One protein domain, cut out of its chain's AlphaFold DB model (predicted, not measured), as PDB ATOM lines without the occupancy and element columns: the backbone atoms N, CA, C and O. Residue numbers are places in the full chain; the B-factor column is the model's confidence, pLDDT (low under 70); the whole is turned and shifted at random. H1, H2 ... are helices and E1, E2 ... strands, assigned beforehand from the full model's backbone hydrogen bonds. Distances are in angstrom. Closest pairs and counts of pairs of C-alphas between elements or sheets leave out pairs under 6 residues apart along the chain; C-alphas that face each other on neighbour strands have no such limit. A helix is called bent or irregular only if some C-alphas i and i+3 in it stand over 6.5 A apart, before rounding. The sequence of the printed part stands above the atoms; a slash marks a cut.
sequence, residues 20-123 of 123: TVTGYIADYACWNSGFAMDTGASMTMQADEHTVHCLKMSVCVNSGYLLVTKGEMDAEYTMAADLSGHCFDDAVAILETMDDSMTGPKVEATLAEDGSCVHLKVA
ATOM      1  N   THR A  20     -21.499  42.072  -4.581       94.69
ATOM      2  CA  THR A  20     -20.586  42.219  -3.445       94.69
ATOM      3  C   THR A  20     -21.307  42.828  -2.253       94.69
ATOM      4  O   THR A  20     -21.938  43.878  -2.386       94.69
ATOM      5  N   VAL A  21     -21.176  42.202  -1.085       95.00
ATOM      6  CA  VAL A  21     -21.720  42.699   0.182       95.00
ATOM      7  C   VAL A  21     -20.588  42.872   1.183       95.00
ATOM      8  O   VAL A  21     -19.840  41.935   1.454       95.00
ATOM      9  N   THR A  22     -20.472  44.068   1.753       96.31
ATOM     10  CA  THR A  22     -19.527  44.343   2.836       96.31
ATOM     11  C   THR A  22     -20.215  44.175   4.187       96.31
ATOM     12  O   THR A  22     -21.327  44.664   4.404       96.31
ATOM     13  N   GLY A  23     -19.537  43.505   5.113       96.62
ATOM     14  CA  GLY A  23     -20.056  43.233   6.446       96.62
ATOM     15  C   GLY A  23     -18.969  42.754   7.399       96.62
ATOM     16  O   GLY A  23     -17.782  42.853   7.095       96.62
ATOM     17  N   TYR A  24     -19.389  42.237   8.545       97.62
ATOM     18  CA  TYR A  24     -18.516  41.672   9.568       97.62
ATOM     19  C   TYR A  24     -18.755  40.170   9.686       97.62
ATOM     20  O   TYR A  24     -19.897  39.716   9.564       97.62
ATOM     21  N   ILE A  25     -17.688  39.399   9.913       97.94
ATOM     22  CA  ILE A  25     -17.826  37.977  10.244       97.94
ATOM     23  C   ILE A  25     -18.418  37.867  11.652       97.94
ATOM     24  O   ILE A  25     -17.899  38.444  12.605       97.94
ATOM     25  N   ALA A  26     -19.486  37.088  11.768       97.81
ATOM     26  CA  ALA A  26     -20.065  36.639  13.024       97.81
ATOM     27  C   ALA A  26     -20.174  35.106  13.030       97.81
ATOM     28  O   ALA A  26     -20.002  34.460  11.996       97.81
ATOM     29  N   ASP A  27     -20.464  34.519  14.189       98.06
ATOM     30  CA  ASP A  27     -20.739  33.088  14.330       98.06
ATOM     31  C   ASP A  27     -22.172  32.833  14.804       98.06
ATOM     32  O   ASP A  27     -22.795  33.674  15.464       98.06
ATOM     33  N   TYR A  28     -22.699  31.654  14.476       98.06
ATOM     34  CA  TYR A  28     -24.066  31.285  14.835       98.06
ATOM     35  C   TYR A  28     -24.276  31.131  16.343       98.06
ATOM     36  O   TYR A  28     -25.393  31.361  16.808       98.06
ATOM     37  N   ALA A  29     -23.264  30.745  17.125       98.12
ATOM     38  CA  ALA A  29     -23.426  30.596  18.568       98.12
ATOM     39  C   ALA A  29     -23.701  31.954  19.234       98.12
ATOM     40  O   ALA A  29     -24.701  32.095  19.944       98.12
ATOM     41  N   CYS A  30     -22.873  32.963  18.955       98.00
ATOM     42  CA  CYS A  30     -23.064  34.318  19.465       98.00
ATOM     43  C   CYS A  30     -24.330  34.950  18.880       98.00
ATOM     44  O   CYS A  30     -25.160  35.458  19.636       98.00
ATOM     45  N   TRP A  31     -24.541  34.841  17.562       97.94
ATOM     46  CA  TRP A  31     -25.722  35.395  16.893       97.94
ATOM     47  C   TRP A  31     -27.035  34.871  17.486       97.94
ATOM     48  O   TRP A  31     -27.900  35.657  17.872       97.94
ATOM     49  N   ASN A  32     -27.170  33.550  17.636       97.81
ATOM     50  CA  ASN A  32     -28.390  32.936  18.163       97.81
ATOM     51  C   ASN A  32     -28.597  33.206  19.659       97.81
ATOM     52  O   ASN A  32     -29.733  33.182  20.134       97.81
ATOM     53  N   SER A  33     -27.522  33.458  20.411       97.31
ATOM     54  CA  SER A  33     -27.620  33.871  21.815       97.31
ATOM     55  C   SER A  33     -28.002  35.350  21.984       97.31
ATOM     56  O   SER A  33     -28.447  35.752  23.059       97.31
ATOM     57  N   GLY A  34     -27.840  36.151  20.925       97.44
ATOM     58  CA  GLY A  34     -28.055  37.597  20.906       97.44
ATOM     59  C   GLY A  34     -26.861  38.426  21.386       97.44
ATOM     60  O   GLY A  34     -26.867  39.643  21.193       97.44
ATOM     61  N   PHE A  35     -25.833  37.798  21.968       97.75
ATOM     62  CA  PHE A  35     -24.677  38.482  22.549       97.75
ATOM     63  C   PHE A  35     -23.354  37.776  22.221       97.75
ATOM     64  O   PHE A  35     -23.291  36.550  22.162       97.75
ATOM     65  N   ALA A  36     -22.280  38.546  22.051       95.62
ATOM     66  CA  ALA A  36     -20.921  38.015  21.988       95.62
ATOM     67  C   ALA A  36     -20.524  37.425  23.352       95.62
ATOM     68  O   ALA A  36     -20.743  38.048  24.395       95.62
ATOM     69  N   MET A  37     -19.962  36.212  23.365       93.50
ATOM     70  CA  MET A  37     -19.707  35.482  24.617       93.50
ATOM     71  C   MET A  37     -18.610  36.107  25.485       93.50
ATOM     72  O   MET A  37     -18.595  35.902  26.698       93.50
ATOM     73  N   ASP A  38     -17.680  36.831  24.877       89.06
ATOM     74  CA  ASP A  38     -16.516  37.408  25.539       89.06
ATOM     75  C   ASP A  38     -16.754  38.851  26.006       89.06
ATOM     76  O   ASP A  38     -16.433  39.187  27.146       89.06
ATOM     77  N   THR A  39     -17.348  39.696  25.160       91.25
ATOM     78  CA  THR A  39     -17.592  41.116  25.452       91.25
ATOM     79  C   THR A  39     -18.986  41.382  26.013       91.25
ATOM     80  O   THR A  39     -19.197  42.394  26.680       91.25
ATOM     81  N   GLY A  40     -19.950  40.493  25.756       94.75
ATOM     82  CA  GLY A  40     -21.367  40.740  26.026       94.75
ATOM     83  C   GLY A  40     -22.005  41.757  25.073       94.75
ATOM     84  O   GLY A  40     -23.126  42.197  25.336       94.75
ATOM     85  N   ALA A  41     -21.318  42.144  23.991       95.62
ATOM     86  CA  ALA A  41     -21.846  43.061  22.988       95.62
ATOM     87  C   ALA A  41     -23.082  42.466  22.303       95.62
ATOM     88  O   ALA A  41     -23.144  41.267  22.033       95.62
ATOM     89  N   SER A  42     -24.083  43.299  22.019       96.75
ATOM     90  CA  SER A  42     -25.296  42.840  21.337       96.75
ATOM     91  C   SER A  42     -25.003  42.541  19.867       96.75
ATOM     92  O   SER A  42     -24.595  43.430  19.128       96.75
ATOM     93  N   MET A  43     -25.295  41.326  19.403       96.56
ATOM     94  CA  MET A  43     -25.027  40.935  18.011       96.56
ATOM     95  C   MET A  43     -25.917  41.657  16.994       96.56
ATOM     96  O   MET A  43     -25.562  41.739  15.825       96.56
ATOM     97  N   THR A  44     -27.053  42.214  17.416       96.12
ATOM     98  CA  THR A  44     -27.924  43.008  16.538       96.12
ATOM     99  C   THR A  44     -27.625  44.502  16.599       96.12
ATOM    100  O   THR A  44     -28.033  45.218  15.697       96.12
ATOM    101  N   MET A  45     -26.886  45.001  17.595       96.06
ATOM    102  CA  MET A  45     -26.593  46.440  17.732       96.06
ATOM    103  C   MET A  45     -25.109  46.790  17.562       96.06
ATOM    104  O   MET A  45     -24.791  47.903  17.150       96.06
ATOM    105  N   GLN A  46     -24.223  45.852  17.892       95.56
ATOM    106  CA  GLN A  46     -22.776  46.014  18.069       95.56
ATOM    107  C   GLN A  46     -22.020  44.782  17.539       95.56
ATOM    108  O   GLN A  46     -21.074  44.302  18.159       95.56
ATOM    109  N   ALA A  47     -22.440  44.219  16.400       94.62
ATOM    110  CA  ALA A  47     -21.769  43.047  15.827       94.62
ATOM    111  C   ALA A  47     -20.289  43.304  15.477       94.62
ATOM    112  O   ALA A  47     -19.491  42.376  15.409       94.62
ATOM    113  N   ASP A  48     -19.916  44.566  15.269       94.75
ATOM    114  CA  ASP A  48     -18.547  45.031  15.048       94.75
ATOM    115  C   ASP A  48     -17.666  45.021  16.311       94.75
ATOM    116  O   ASP A  48     -16.444  45.137  16.213       94.75
ATOM    117  N   GLU A  49     -18.252  44.833  17.494       95.69
ATOM    118  CA  GLU A  49     -17.518  44.618  18.747       95.69
ATOM    119  C   GLU A  49     -17.204  43.130  18.995       95.69
ATOM    120  O   GLU A  49     -16.575  42.784  19.995       95.69
ATOM    121  N   HIS A  50     -17.608  42.239  18.083       94.69
ATOM    122  CA  HIS A  50     -17.304  40.814  18.169       94.69
ATOM    123  C   HIS A  50     -15.822  40.555  17.895       94.69
ATOM    124  O   HIS A  50     -15.298  40.954  16.849       94.69
ATOM    125  N   THR A  51     -15.122  39.930  18.844       97.50
ATOM    126  CA  THR A  51     -13.666  39.788  18.755       97.50
ATOM    127  C   THR A  51     -13.255  38.610  17.884       97.50
ATOM    128  O   THR A  51     -13.919  37.571  17.809       97.50
ATOM    129  N   VAL A  52     -12.081  38.739  17.272       97.75
ATOM    130  CA  VAL A  52     -11.416  37.637  16.574       97.75
ATOM    131  C   VAL A  52     -11.112  36.492  17.544       97.75
ATOM    132  O   VAL A  52     -11.256  35.328  17.167       97.75
ATOM    133  N   HIS A  53     -10.762  36.795  18.800       96.94
ATOM    134  CA  HIS A  53     -10.585  35.777  19.835       96.94
ATOM    135  C   HIS A  53     -11.833  34.901  19.999       96.94
ATOM    136  O   HIS A  53     -11.729  33.675  19.957       96.94
ATOM    137  N   CYS A  54     -13.012  35.517  20.145       96.94
ATOM    138  CA  CYS A  54     -14.263  34.786  20.307       96.94
ATOM    139  C   CYS A  54     -14.580  33.952  19.064       96.94
ATOM    140  O   CYS A  54     -14.836  32.755  19.172       96.94
ATOM    141  N   LEU A  55     -14.431  34.538  17.873       97.50
ATOM    142  CA  LEU A  55     -14.657  33.853  16.598       97.50
ATOM    143  C   LEU A  55     -13.768  32.618  16.391       97.50
ATOM    144  O   LEU A  55     -14.179  31.692  15.691       97.50
ATOM    145  N   LYS A  56     -12.582  32.570  17.009       97.25
ATOM    146  CA  LYS A  56     -11.664  31.418  16.978       97.25
ATOM    147  C   LYS A  56     -11.935  30.379  18.071       97.25
ATOM    148  O   LYS A  56     -11.362  29.287  18.030       97.25
ATOM    149  N   MET A  57     -12.789  30.670  19.056       96.75
ATOM    150  CA  MET A  57     -13.160  29.687  20.074       96.75
ATOM    151  C   MET A  57     -13.846  28.493  19.413       96.75
ATOM    152  O   MET A  57     -14.694  28.654  18.537       96.75
ATOM    153  N   SER A  58     -13.547  27.277  19.878       97.31
ATOM    154  CA  SER A  58     -14.073  26.057  19.252       97.31
ATOM    155  C   SER A  58     -15.601  26.029  19.171       97.31
ATOM    156  O   SER A  58     -16.147  25.480  18.224       97.31
ATOM    157  N   VAL A  59     -16.304  26.626  20.141       96.88
ATOM    158  CA  VAL A  59     -17.772  26.735  20.116       96.88
ATOM    159  C   VAL A  59     -18.275  27.600  18.954       96.88
ATOM    160  O   VAL A  59     -19.242  27.219  18.304       96.88
ATOM    161  N   CYS A  60     -17.592  28.706  18.657       97.38
ATOM    162  CA  CYS A  60     -17.944  29.643  17.594       97.38
ATOM    163  C   CYS A  60     -17.600  29.055  16.223       97.38
ATOM    164  O   CYS A  60     -18.478  28.965  15.367       97.38
ATOM    165  N   VAL A  61     -16.382  28.520  16.063       97.50
ATOM    166  CA  VAL A  61     -15.943  27.826  14.835       97.50
ATOM    167  C   VAL A  61     -16.913  26.694  14.474       97.50
ATOM    168  O   VAL A  61     -17.402  26.622  13.351       97.50
ATOM    169  N   ASN A  62     -17.245  25.828  15.440       97.50
ATOM    170  CA  ASN A  62     -18.118  24.672  15.206       97.50
ATOM    171  C   ASN A  62     -19.582  25.052  14.959       97.50
ATOM    172  O   ASN A  62     -20.341  24.229  14.447       97.50
ATOM    173  N   SER A  63     -20.000  26.256  15.359       97.44
ATOM    174  CA  SER A  63     -21.355  26.738  15.087       97.44
ATOM    175  C   SER A  63     -21.540  27.179  13.638       97.44
ATOM    176  O   SER A  63     -22.673  27.204  13.162       97.44
ATOM    177  N   GLY A  64     -20.438  27.466  12.940       97.81
ATOM    178  CA  GLY A  64     -20.454  28.043  11.609       97.81
ATOM    179  C   GLY A  64     -20.415  29.572  11.632       97.81
ATOM    180  O   GLY A  64     -20.752  30.211  12.633       97.81
ATOM    181  N   TYR A  65     -19.989  30.148  10.511       98.19
ATOM    182  CA  TYR A  65     -19.877  31.589  10.326       98.19
ATOM    183  C   TYR A  65     -21.004  32.139   9.460       98.19
ATOM    184  O   TYR A  65     -21.594  31.448   8.631       98.19
ATOM    185  N   LEU A  66     -21.261  33.425   9.632       97.81
ATOM    186  CA  LEU A  66     -22.235  34.189   8.875       97.81
ATOM    187  C   LEU A  66     -21.716  35.611   8.662       97.81
ATOM    188  O   LEU A  66     -20.903  36.121   9.436       97.81
ATOM    189  N   LEU A  67     -22.186  36.254   7.599       97.75
ATOM    190  CA  LEU A  67     -21.910  37.657   7.329       97.75
ATOM    191  C   LEU A  67     -23.054  38.496   7.880       97.75
ATOM    192  O   LEU A  67     -24.211  38.266   7.524       97.75
ATOM    193  N   VAL A  68     -22.736  39.510   8.679       97.12
ATOM    194  CA  VAL A  68     -23.710  40.516   9.115       97.12
ATOM    195  C   VAL A  68     -23.394  41.876   8.539       97.12
ATOM    196  O   VAL A  68     -22.238  42.287   8.443       97.12
ATOM    197  N   THR A  69     -24.440  42.594   8.160       95.75
ATOM    198  CA  THR A  69     -24.333  43.953   7.643       95.75
ATOM    199  C   THR A  69     -25.379  44.846   8.286       95.75
ATOM    200  O   THR A  69     -26.368  44.374   8.848       95.75
ATOM    201  N   LYS A  70     -25.142  46.147   8.201       92.75
ATOM    202  CA  LYS A  70     -26.029  47.191   8.692       92.75
ATOM    203  C   LYS A  70     -26.386  48.069   7.503       92.75
ATOM    204  O   LYS A  70     -25.486  48.577   6.833       92.75
ATOM    205  N   GLY A  71     -27.678  48.205   7.214       82.12
ATOM    206  CA  GLY A  71     -28.140  49.105   6.162       82.12
ATOM    207  C   GLY A  71     -27.806  50.557   6.500       82.12
ATOM    208  O   GLY A  71     -27.659  50.918   7.665       82.12
ATOM    209  N   GLU A  72     -27.695  51.417   5.485       76.56
ATOM    210  CA  GLU A  72     -27.253  52.811   5.673       76.56
ATOM    211  C   GLU A  72     -28.144  53.621   6.628       76.56
ATOM    212  O   GLU A  72     -27.675  54.551   7.283       76.56
ATOM    213  N   MET A  73     -29.429  53.271   6.707       80.00
ATOM    214  CA  MET A  73     -30.410  53.915   7.586       80.00
ATOM    215  C   MET A  73     -30.808  53.044   8.779       80.00
ATOM    216  O   MET A  73     -31.609  53.480   9.607       80.00
ATOM    217  N   ASP A  74     -30.270  51.830   8.874       79.75
ATOM    218  CA  ASP A  74     -30.645  50.886   9.914       79.75
ATOM    219  C   ASP A  74     -29.753  51.084  11.132       79.75
ATOM    220  O   ASP A  74     -28.561  51.365  11.022       79.75
ATOM    221  N   ALA A  75     -30.333  50.938  12.322       84.25
ATOM    222  CA  ALA A  75     -29.568  50.898  13.563       84.25
ATOM    223  C   ALA A  75     -29.023  49.490  13.850       84.25
ATOM    224  O   ALA A  75     -28.050  49.367  14.599       84.25
ATOM    225  N   GLU A  76     -29.613  48.473  13.221       94.88
ATOM    226  CA  GLU A  76     -29.429  47.064  13.547       94.88
ATOM    227  C   GLU A  76     -28.633  46.313  12.475       94.88
ATOM    228  O   GLU A  76     -28.743  46.573  11.275       94.88
ATOM    229  N   TYR A  77     -27.840  45.354  12.935       96.31
ATOM    230  CA  TYR A  77     -27.198  44.354  12.103       96.31
ATOM    231  C   TYR A  77     -28.191  43.258  11.728       96.31
ATOM    232  O   TYR A  77     -28.987  42.802  12.547       96.31
ATOM    233  N   THR A  78     -28.100  42.798  10.486       96.00
ATOM    234  CA  THR A  78     -28.889  41.690   9.942       96.00
ATOM    235  C   THR A  78     -27.978  40.698   9.231       96.00
ATOM    236  O   THR A  78     -26.895  41.060   8.764       96.00
ATOM    237  N   MET A  79     -28.405  39.435   9.156       95.69
ATOM    238  CA  MET A  79     -27.682  38.413   8.398       95.69
ATOM    239  C   MET A  79     -27.776  38.712   6.902       95.69
ATOM    240  O   MET A  79     -28.871  38.785   6.348       95.69
ATOM    241  N   ALA A  80     -26.622  38.853   6.260       94.19
ATOM    242  CA  ALA A  80     -26.497  39.054   4.824       94.19
ATOM    243  C   ALA A  80     -26.270  37.738   4.068       94.19
ATOM    244  O   ALA A  80     -26.792  37.572   2.971       94.19
ATOM    245  N   ALA A  81     -25.492  36.815   4.644       95.44
ATOM    246  CA  ALA A  81     -25.194  35.519   4.040       95.44
ATOM    247  C   ALA A  81     -24.796  34.485   5.101       95.44
ATOM    248  O   ALA A  81     -24.180  34.831   6.112       95.44
ATOM    249  N   ASP A  82     -25.109  33.216   4.840       96.00
ATOM    250  CA  ASP A  82     -24.507  32.083   5.545       96.00
ATOM    251  C   ASP A  82     -23.126  31.791   4.934       96.00
ATOM    252  O   ASP A  82     -23.002  31.642   3.716       96.00
ATOM    253  N   LEU A  83     -22.094  31.728   5.781       97.00
ATOM    254  CA  LEU A  83     -20.723  31.396   5.388       97.00
ATOM    255  C   LEU A  83     -20.341  29.952   5.771       97.00
ATOM    256  O   LEU A  83     -19.215  29.520   5.553       97.00
ATOM    257  N   SER A  84     -21.247  29.188   6.379       92.75
ATOM    258  CA  SER A  84     -20.962  27.851   6.915       92.75
ATOM    259  C   SER A  84     -21.022  26.777   5.840       92.75
ATOM    260  O   SER A  84     -20.197  25.866   5.824       92.75
ATOM    261  N   GLY A  85     -21.984  26.886   4.920       88.69
ATOM    262  CA  GLY A  85     -22.054  26.019   3.741       88.69
ATOM    263  C   GLY A  85     -21.088  26.430   2.626       88.69
ATOM    264  O   GLY A  85     -20.706  25.599   1.803       88.69
ATOM    265  N   HIS A  86     -20.687  27.704   2.602       90.94
ATOM    266  CA  HIS A  86     -19.916  28.317   1.524       90.94
ATOM    267  C   HIS A  86     -18.974  29.393   2.073       90.94
ATOM    268  O   HIS A  86     -19.407  30.203   2.872       90.94
ATOM    269  N   CYS A  87     -17.718  29.460   1.619       96.44
ATOM    270  CA  CYS A  87     -16.700  30.392   2.142       96.44
ATOM    271  C   CYS A  87     -16.297  30.187   3.617       96.44
ATOM    272  O   CYS A  87     -15.640  31.060   4.183       96.44
ATOM    273  N   PHE A  88     -16.628  29.047   4.237       96.94
ATOM    274  CA  PHE A  88     -16.188  28.742   5.604       96.94
ATOM    275  C   PHE A  88     -14.659  28.754   5.702       96.94
ATOM    276  O   PHE A  88     -14.096  29.415   6.572       96.94
ATOM    277  N   ASP A  89     -13.991  28.092   4.754       97.31
ATOM    278  CA  ASP A  89     -12.529  28.040   4.692       97.31
ATOM    279  C   ASP A  89     -11.915  29.431   4.462       97.31
ATOM    280  O   ASP A  89     -10.903  29.756   5.081       97.31
ATOM    281  N   ASP A  90     -12.545  30.286   3.644       97.62
ATOM    282  CA  ASP A  90     -12.097  31.673   3.454       97.62
ATOM    283  C   ASP A  90     -12.223  32.471   4.765       97.62
ATOM    284  O   ASP A  90     -11.308  33.208   5.134       97.62
ATOM    285  N   ALA A  91     -13.334  32.314   5.496       97.44
ATOM    286  CA  ALA A  91     -13.544  32.972   6.784       97.44
ATOM    287  C   ALA A  91     -12.501  32.531   7.821       97.44
ATOM    288  O   ALA A  91     -11.898  33.383   8.475       97.44
ATOM    289  N   VAL A  92     -12.228  31.226   7.927       97.69
ATOM    290  CA  VAL A  92     -11.172  30.690   8.802       97.69
ATOM    291  C   VAL A  92      -9.811  31.259   8.411       97.69
ATOM    292  O   VAL A  92      -9.120  31.806   9.268       97.69
ATOM    293  N   ALA A  93      -9.447  31.207   7.126       97.75
ATOM    294  CA  ALA A  93      -8.161  31.709   6.650       97.75
ATOM    295  C   ALA A  93      -7.983  33.208   6.942       97.75
ATOM    296  O   ALA A  93      -6.908  33.636   7.360       97.75
ATOM    297  N   ILE A  94      -9.036  34.014   6.775       97.62
ATOM    298  CA  ILE A  94      -9.015  35.436   7.134       97.62
ATOM    299  C   ILE A  94      -8.786  35.607   8.637       97.62
ATOM    300  O   ILE A  94      -7.874  36.335   9.034       97.62
ATOM    301  N   LEU A  95      -9.566  34.921   9.475       97.56
ATOM    302  CA  LEU A  95      -9.457  35.031  10.930       97.56
ATOM    303  C   LEU A  95      -8.076  34.597  11.434       97.56
ATOM    304  O   LEU A  95      -7.524  35.246  12.321       97.56
ATOM    305  N   GLU A  96      -7.476  33.557  10.854       96.56
ATOM    306  CA  GLU A  96      -6.120  33.099  11.188       96.56
ATOM    307  C   GLU A  96      -5.041  34.163  10.941       96.56
ATOM    308  O   GLU A  96      -4.023  34.172  11.636       96.56
ATOM    309  N   THR A  97      -5.261  35.089  10.002       96.94
ATOM    310  CA  THR A  97      -4.326  36.197   9.735       96.94
ATOM    311  C   THR A  97      -4.507  37.401  10.659       96.94
ATOM    312  O   THR A  97      -3.644  38.280  10.686       96.94
ATOM    313  N   MET A  98      -5.608  37.461  11.411       96.50
ATOM    314  CA  MET A  98      -5.945  38.584  12.284       96.50
ATOM    315  C   MET A  98      -5.489  38.341  13.725       96.50
ATOM    316  O   MET A  98      -5.503  37.210  14.221       96.50
ATOM    317  N   ASP A  99      -5.113  39.424  14.405       97.06
ATOM    318  CA  ASP A  99      -4.761  39.394  15.823       97.06
ATOM    319  C   ASP A  99      -6.013  39.166  16.682       97.06
ATOM    320  O   ASP A  99      -7.071  39.737  16.420       97.06
ATOM    321  N   ASP A 100      -5.890  38.341  17.721       95.50
ATOM    322  CA  ASP A 100      -7.004  37.952  18.593       95.50
ATOM    323  C   ASP A 100      -7.653  39.146  19.315       95.50
ATOM    324  O   ASP A 100      -8.827  39.076  19.675       95.50
ATOM    325  N   SER A 101      -6.920  40.249  19.510       94.44
ATOM    326  CA  SER A 101      -7.442  41.469  20.139       94.44
ATOM    327  C   SER A 101      -8.275  42.347  19.200       94.44
ATOM    328  O   SER A 101      -8.900  43.303  19.661       94.44
ATOM    329  N   MET A 102      -8.295  42.053  17.897       96.12
ATOM    330  CA  MET A 102      -9.110  42.787  16.931       96.12
ATOM    331  C   MET A 102     -10.599  42.488  17.120       96.12
ATOM    332  O   MET A 102     -10.991  41.370  17.455       96.12
ATOM    333  N   THR A 103     -11.433  43.488  16.844       95.69
ATOM    334  CA  THR A 103     -12.894  43.361  16.800       95.69
ATOM    335  C   THR A 103     -13.401  43.629  15.394       95.69
ATOM    336  O   THR A 103     -12.732  44.303  14.607       95.69
ATOM    337  N   GLY A 104     -14.577  43.095  15.075       92.56
ATOM    338  CA  GLY A 104     -15.274  43.390  13.830       92.56
ATOM    339  C   GLY A 104     -14.424  43.076  12.598       92.56
ATOM    340  O   GLY A 104     -14.121  43.992  11.828       92.56
ATOM    341  N   PRO A 105     -14.031  41.807  12.381       96.25
ATOM    342  CA  PRO A 105     -13.340  41.392  11.164       96.25
ATOM    343  C   PRO A 105     -14.206  41.690   9.936       96.25
ATOM    344  O   PRO A 105     -15.150  40.965   9.610       96.25
ATOM    345  N   LYS A 106     -13.898  42.814   9.284       97.06
ATOM    346  CA  LYS A 106     -14.657  43.353   8.162       97.06
ATOM    347  C   LYS A 106     -14.201  42.720   6.857       97.06
ATOM    348  O   LYS A 106     -13.010  42.660   6.555       97.06
ATOM    349  N   VAL A 107     -15.169  42.270   6.076       97.50
ATOM    350  CA  VAL A 107     -14.944  41.504   4.854       97.50
ATOM    351  C   VAL A 107     -15.907  41.927   3.756       97.50
ATOM    352  O   VAL A 107     -16.979  42.483   4.008       97.50
ATOM    353  N   GLU A 108     -15.514  41.650   2.521       97.31
ATOM    354  CA  GLU A 108     -16.357  41.749   1.338       97.31
ATOM    355  C   GLU A 108     -16.641  40.338   0.822       97.31
ATOM    356  O   GLU A 108     -15.723  39.615   0.425       97.31
ATOM    357  N   ALA A 109     -17.916  39.947   0.840       96.81
ATOM    358  CA  ALA A 109     -18.390  38.691   0.282       96.81
ATOM    359  C   ALA A 109     -18.877  38.905  -1.147       96.81
ATOM    360  O   ALA A 109     -19.690  39.789  -1.416       96.81
ATOM    361  N   THR A 110     -18.408  38.065  -2.061       96.38
ATOM    362  CA  THR A 110     -18.965  37.947  -3.407       96.38
ATOM    363  C   THR A 110     -20.041  36.872  -3.377       96.38
ATOM    364  O   THR A 110     -19.731  35.714  -3.107       96.38
ATOM    365  N   LEU A 111     -21.292  37.245  -3.639       93.75
ATOM    366  CA  LEU A 111     -22.445  36.349  -3.605       93.75
ATOM    367  C   LEU A 111     -22.872  35.949  -5.020       93.75
ATOM    368  O   LEU A 111     -22.900  36.780  -5.936       93.75
ATOM    369  N   ALA A 112     -23.219  34.674  -5.184       91.81
ATOM    370  CA  ALA A 112     -23.889  34.152  -6.365       91.81
ATOM    371  C   ALA A 112     -25.358  34.613  -6.416       91.81
ATOM    372  O   ALA A 112     -25.879  35.234  -5.491       91.81
ATOM    373  N   GLU A 113     -26.037  34.307  -7.521       86.44
ATOM    374  CA  GLU A 113     -27.435  34.698  -7.760       86.44
ATOM    375  C   GLU A 113     -28.416  34.109  -6.740       86.44
ATOM    376  O   GLU A 113     -29.458  34.701  -6.467       86.44
ATOM    377  N   ASP A 114     -28.087  32.945  -6.180       87.50
ATOM    378  CA  ASP A 114     -28.856  32.261  -5.140       87.50
ATOM    379  C   ASP A 114     -28.560  32.794  -3.724       87.50
ATOM    380  O   ASP A 114     -29.143  32.311  -2.755       87.50
ATOM    381  N   GLY A 115     -27.675  33.790  -3.602       86.94
ATOM    382  CA  GLY A 115     -27.228  34.363  -2.333       86.94
ATOM    383  C   GLY A 115     -26.098  33.585  -1.653       86.94
ATOM    384  O   GLY A 115     -25.613  34.027  -0.611       86.94
ATOM    385  N   SER A 116     -25.645  32.467  -2.226       90.31
ATOM    386  CA  SER A 116     -24.537  31.682  -1.680       90.31
ATOM    387  C   SER A 116     -23.219  32.444  -1.809       90.31
ATOM    388  O   SER A 116     -22.939  33.060  -2.843       90.31
ATOM    389  N   CYS A 117     -22.373  32.389  -0.779       93.75
ATOM    390  CA  CYS A 117     -21.043  32.984  -0.861       93.75
ATOM    391  C   CYS A 117     -20.166  32.227  -1.871       93.75
ATOM    392  O   CYS A 117     -20.114  31.002  -1.892       93.75
ATOM    393  N   VAL A 118     -19.468  32.962  -2.730       93.88
ATOM    394  CA  VAL A 118     -18.524  32.412  -3.716       93.88
ATOM    395  C   VAL A 118     -17.088  32.668  -3.287       93.88
ATOM    396  O   VAL A 118     -16.219  31.829  -3.510       93.88
ATOM    397  N   HIS A 119     -16.837  33.836  -2.699       94.31
ATOM    398  CA  HIS A 119     -15.522  34.221  -2.212       94.31
ATOM    399  C   HIS A 119     -15.633  35.273  -1.112       94.31
ATOM    400  O   HIS A 119     -16.490  36.159  -1.189       94.31
ATOM    401  N   LEU A 120     -14.726  35.211  -0.139       96.44
ATOM    402  CA  LEU A 120     -14.581  36.198   0.922       96.44
ATOM    403  C   LEU A 120     -13.162  36.782   0.927       96.44
ATOM    404  O   LEU A 120     -12.176  36.060   0.799       96.44
ATOM    405  N   LYS A 121     -13.048  38.099   1.117       96.38
ATOM    406  CA  LYS A 121     -11.762  38.793   1.294       96.38
ATOM    407  C   LYS A 121     -11.869  39.878   2.362       96.38
ATOM    408  O   LYS A 121     -12.957  40.388   2.619       96.38
ATOM    409  N   VAL A 122     -10.736  40.264   2.942       95.25
ATOM    410  CA  VAL A 122     -10.654  41.417   3.856       95.25
ATOM    411  C   VAL A 122     -11.017  42.706   3.106       95.25
ATOM    412  O   VAL A 122     -10.599  42.878   1.956       95.25
ATOM    413  N   ALA A 123     -11.813  43.566   3.746       89.44
ATOM    414  CA  ALA A 123     -12.278  44.850   3.207       89.44
ATOM    415  C   ALA A 123     -11.400  46.037   3.632       89.44
ATOM    416  O   ALA A 123     -10.834  45.992   4.747       89.44
TER     417      ALA A 123
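AT A GLANCE: This is residues 20 to 123 of the 123 residues of the protein "Hypothetical protein" of Phaeocystis cordata (UniProt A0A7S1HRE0). One strongly twisted sheet of five strands is folded back on itself at E1, with E3 and E2 on one leaf partly face to face with E4 and E5 on the other. H4 packs over the E4 and E5 part of the sheet, while three short helices, H1, H2 and H3, gather near the end of E1 at Asp 27, together with the long link of residues 34 to 51. The printed part has 104 residues, with four named helices and five named strands in the order E1, H1, H2, H3, E2, E3, H4, E4, E5. The sheet order is E3, E2, E1, E4, E5, antiparallel throughout, and the class is mixed, helices and strands. The whole is compact, with a radius of gyration of the C-alphas of 12.2 A and spans of 35 by 32 by 22 A.

IN THESE COORDINATES: E1, residues 20 to 27, is 20.0 A long and begins at C-alpha 20 (-20.586, 42.219, -3.445). E2 is residues 65 to 70, 16.9 A, and E3 residues 77 to 82, 14.2 A. E4 is residues 106 to 111, 15.8 A, and E5 residues 117 to 122, 14.2 A, ending at C-alpha 122 (-10.654, 41.417, 3.856). H4, residues 88 to 97, is 14.6 A long and begins at C-alpha 88 (-16.188, 28.742, 5.604). H1 is residues 28 to 33, H2 residues 52 to 56 and H3 residues 58 to 63.

HOW THE PARTS SIT: The sheet is a folded sheet, bent back into two leaves that face each other, E3 E2 and E4 E5, with E1 as the hinge. E1 bends by 62 degrees at residue 23; it pairs with E4 over residues 20 to 24, N 21 and O 109 being 2.9 A apart, and with E2 over residues 24 to 27, N 26 and O 66 being 2.9 A apart. E2 and E3 form a hairpin, with N 78 and O 69 at 2.9 A. E4 and E5 form another, with N 110 and O 119 at 2.8 A. H4 is on the sheet at a height of 8.8 A, over E4 and along the strands, at 24 degrees to E4 on the local plane; its closest C-alphas to E5 are those of Asp 90 and Leu 120, 5.7 A. H1, H2 and H3 only graze the sheet. H1 and H3 touch, about perpendicular at 89 degrees, closest at the C-alphas of Tyr 28 and Ser 63, 5.3 A. H2 and H4 only just touch, with 3 pairs of C-alphas within 8 A, the closest those of Val 52 and Leu 95, 6.5 A. H1 and H4 are apart. In H1, H2, H3 and H4 every O i to N i+4 pair is within hydrogen-bond range.

THE WHOLE: The two C-alphas farthest apart are those of Thr 39 and Glu 113, 35.2 A. The printed part has no cut, and the link from H1 to H2, 18 residues, is long. The mean pLDDT of the printed part is 94.9, and no printed residue is under 70.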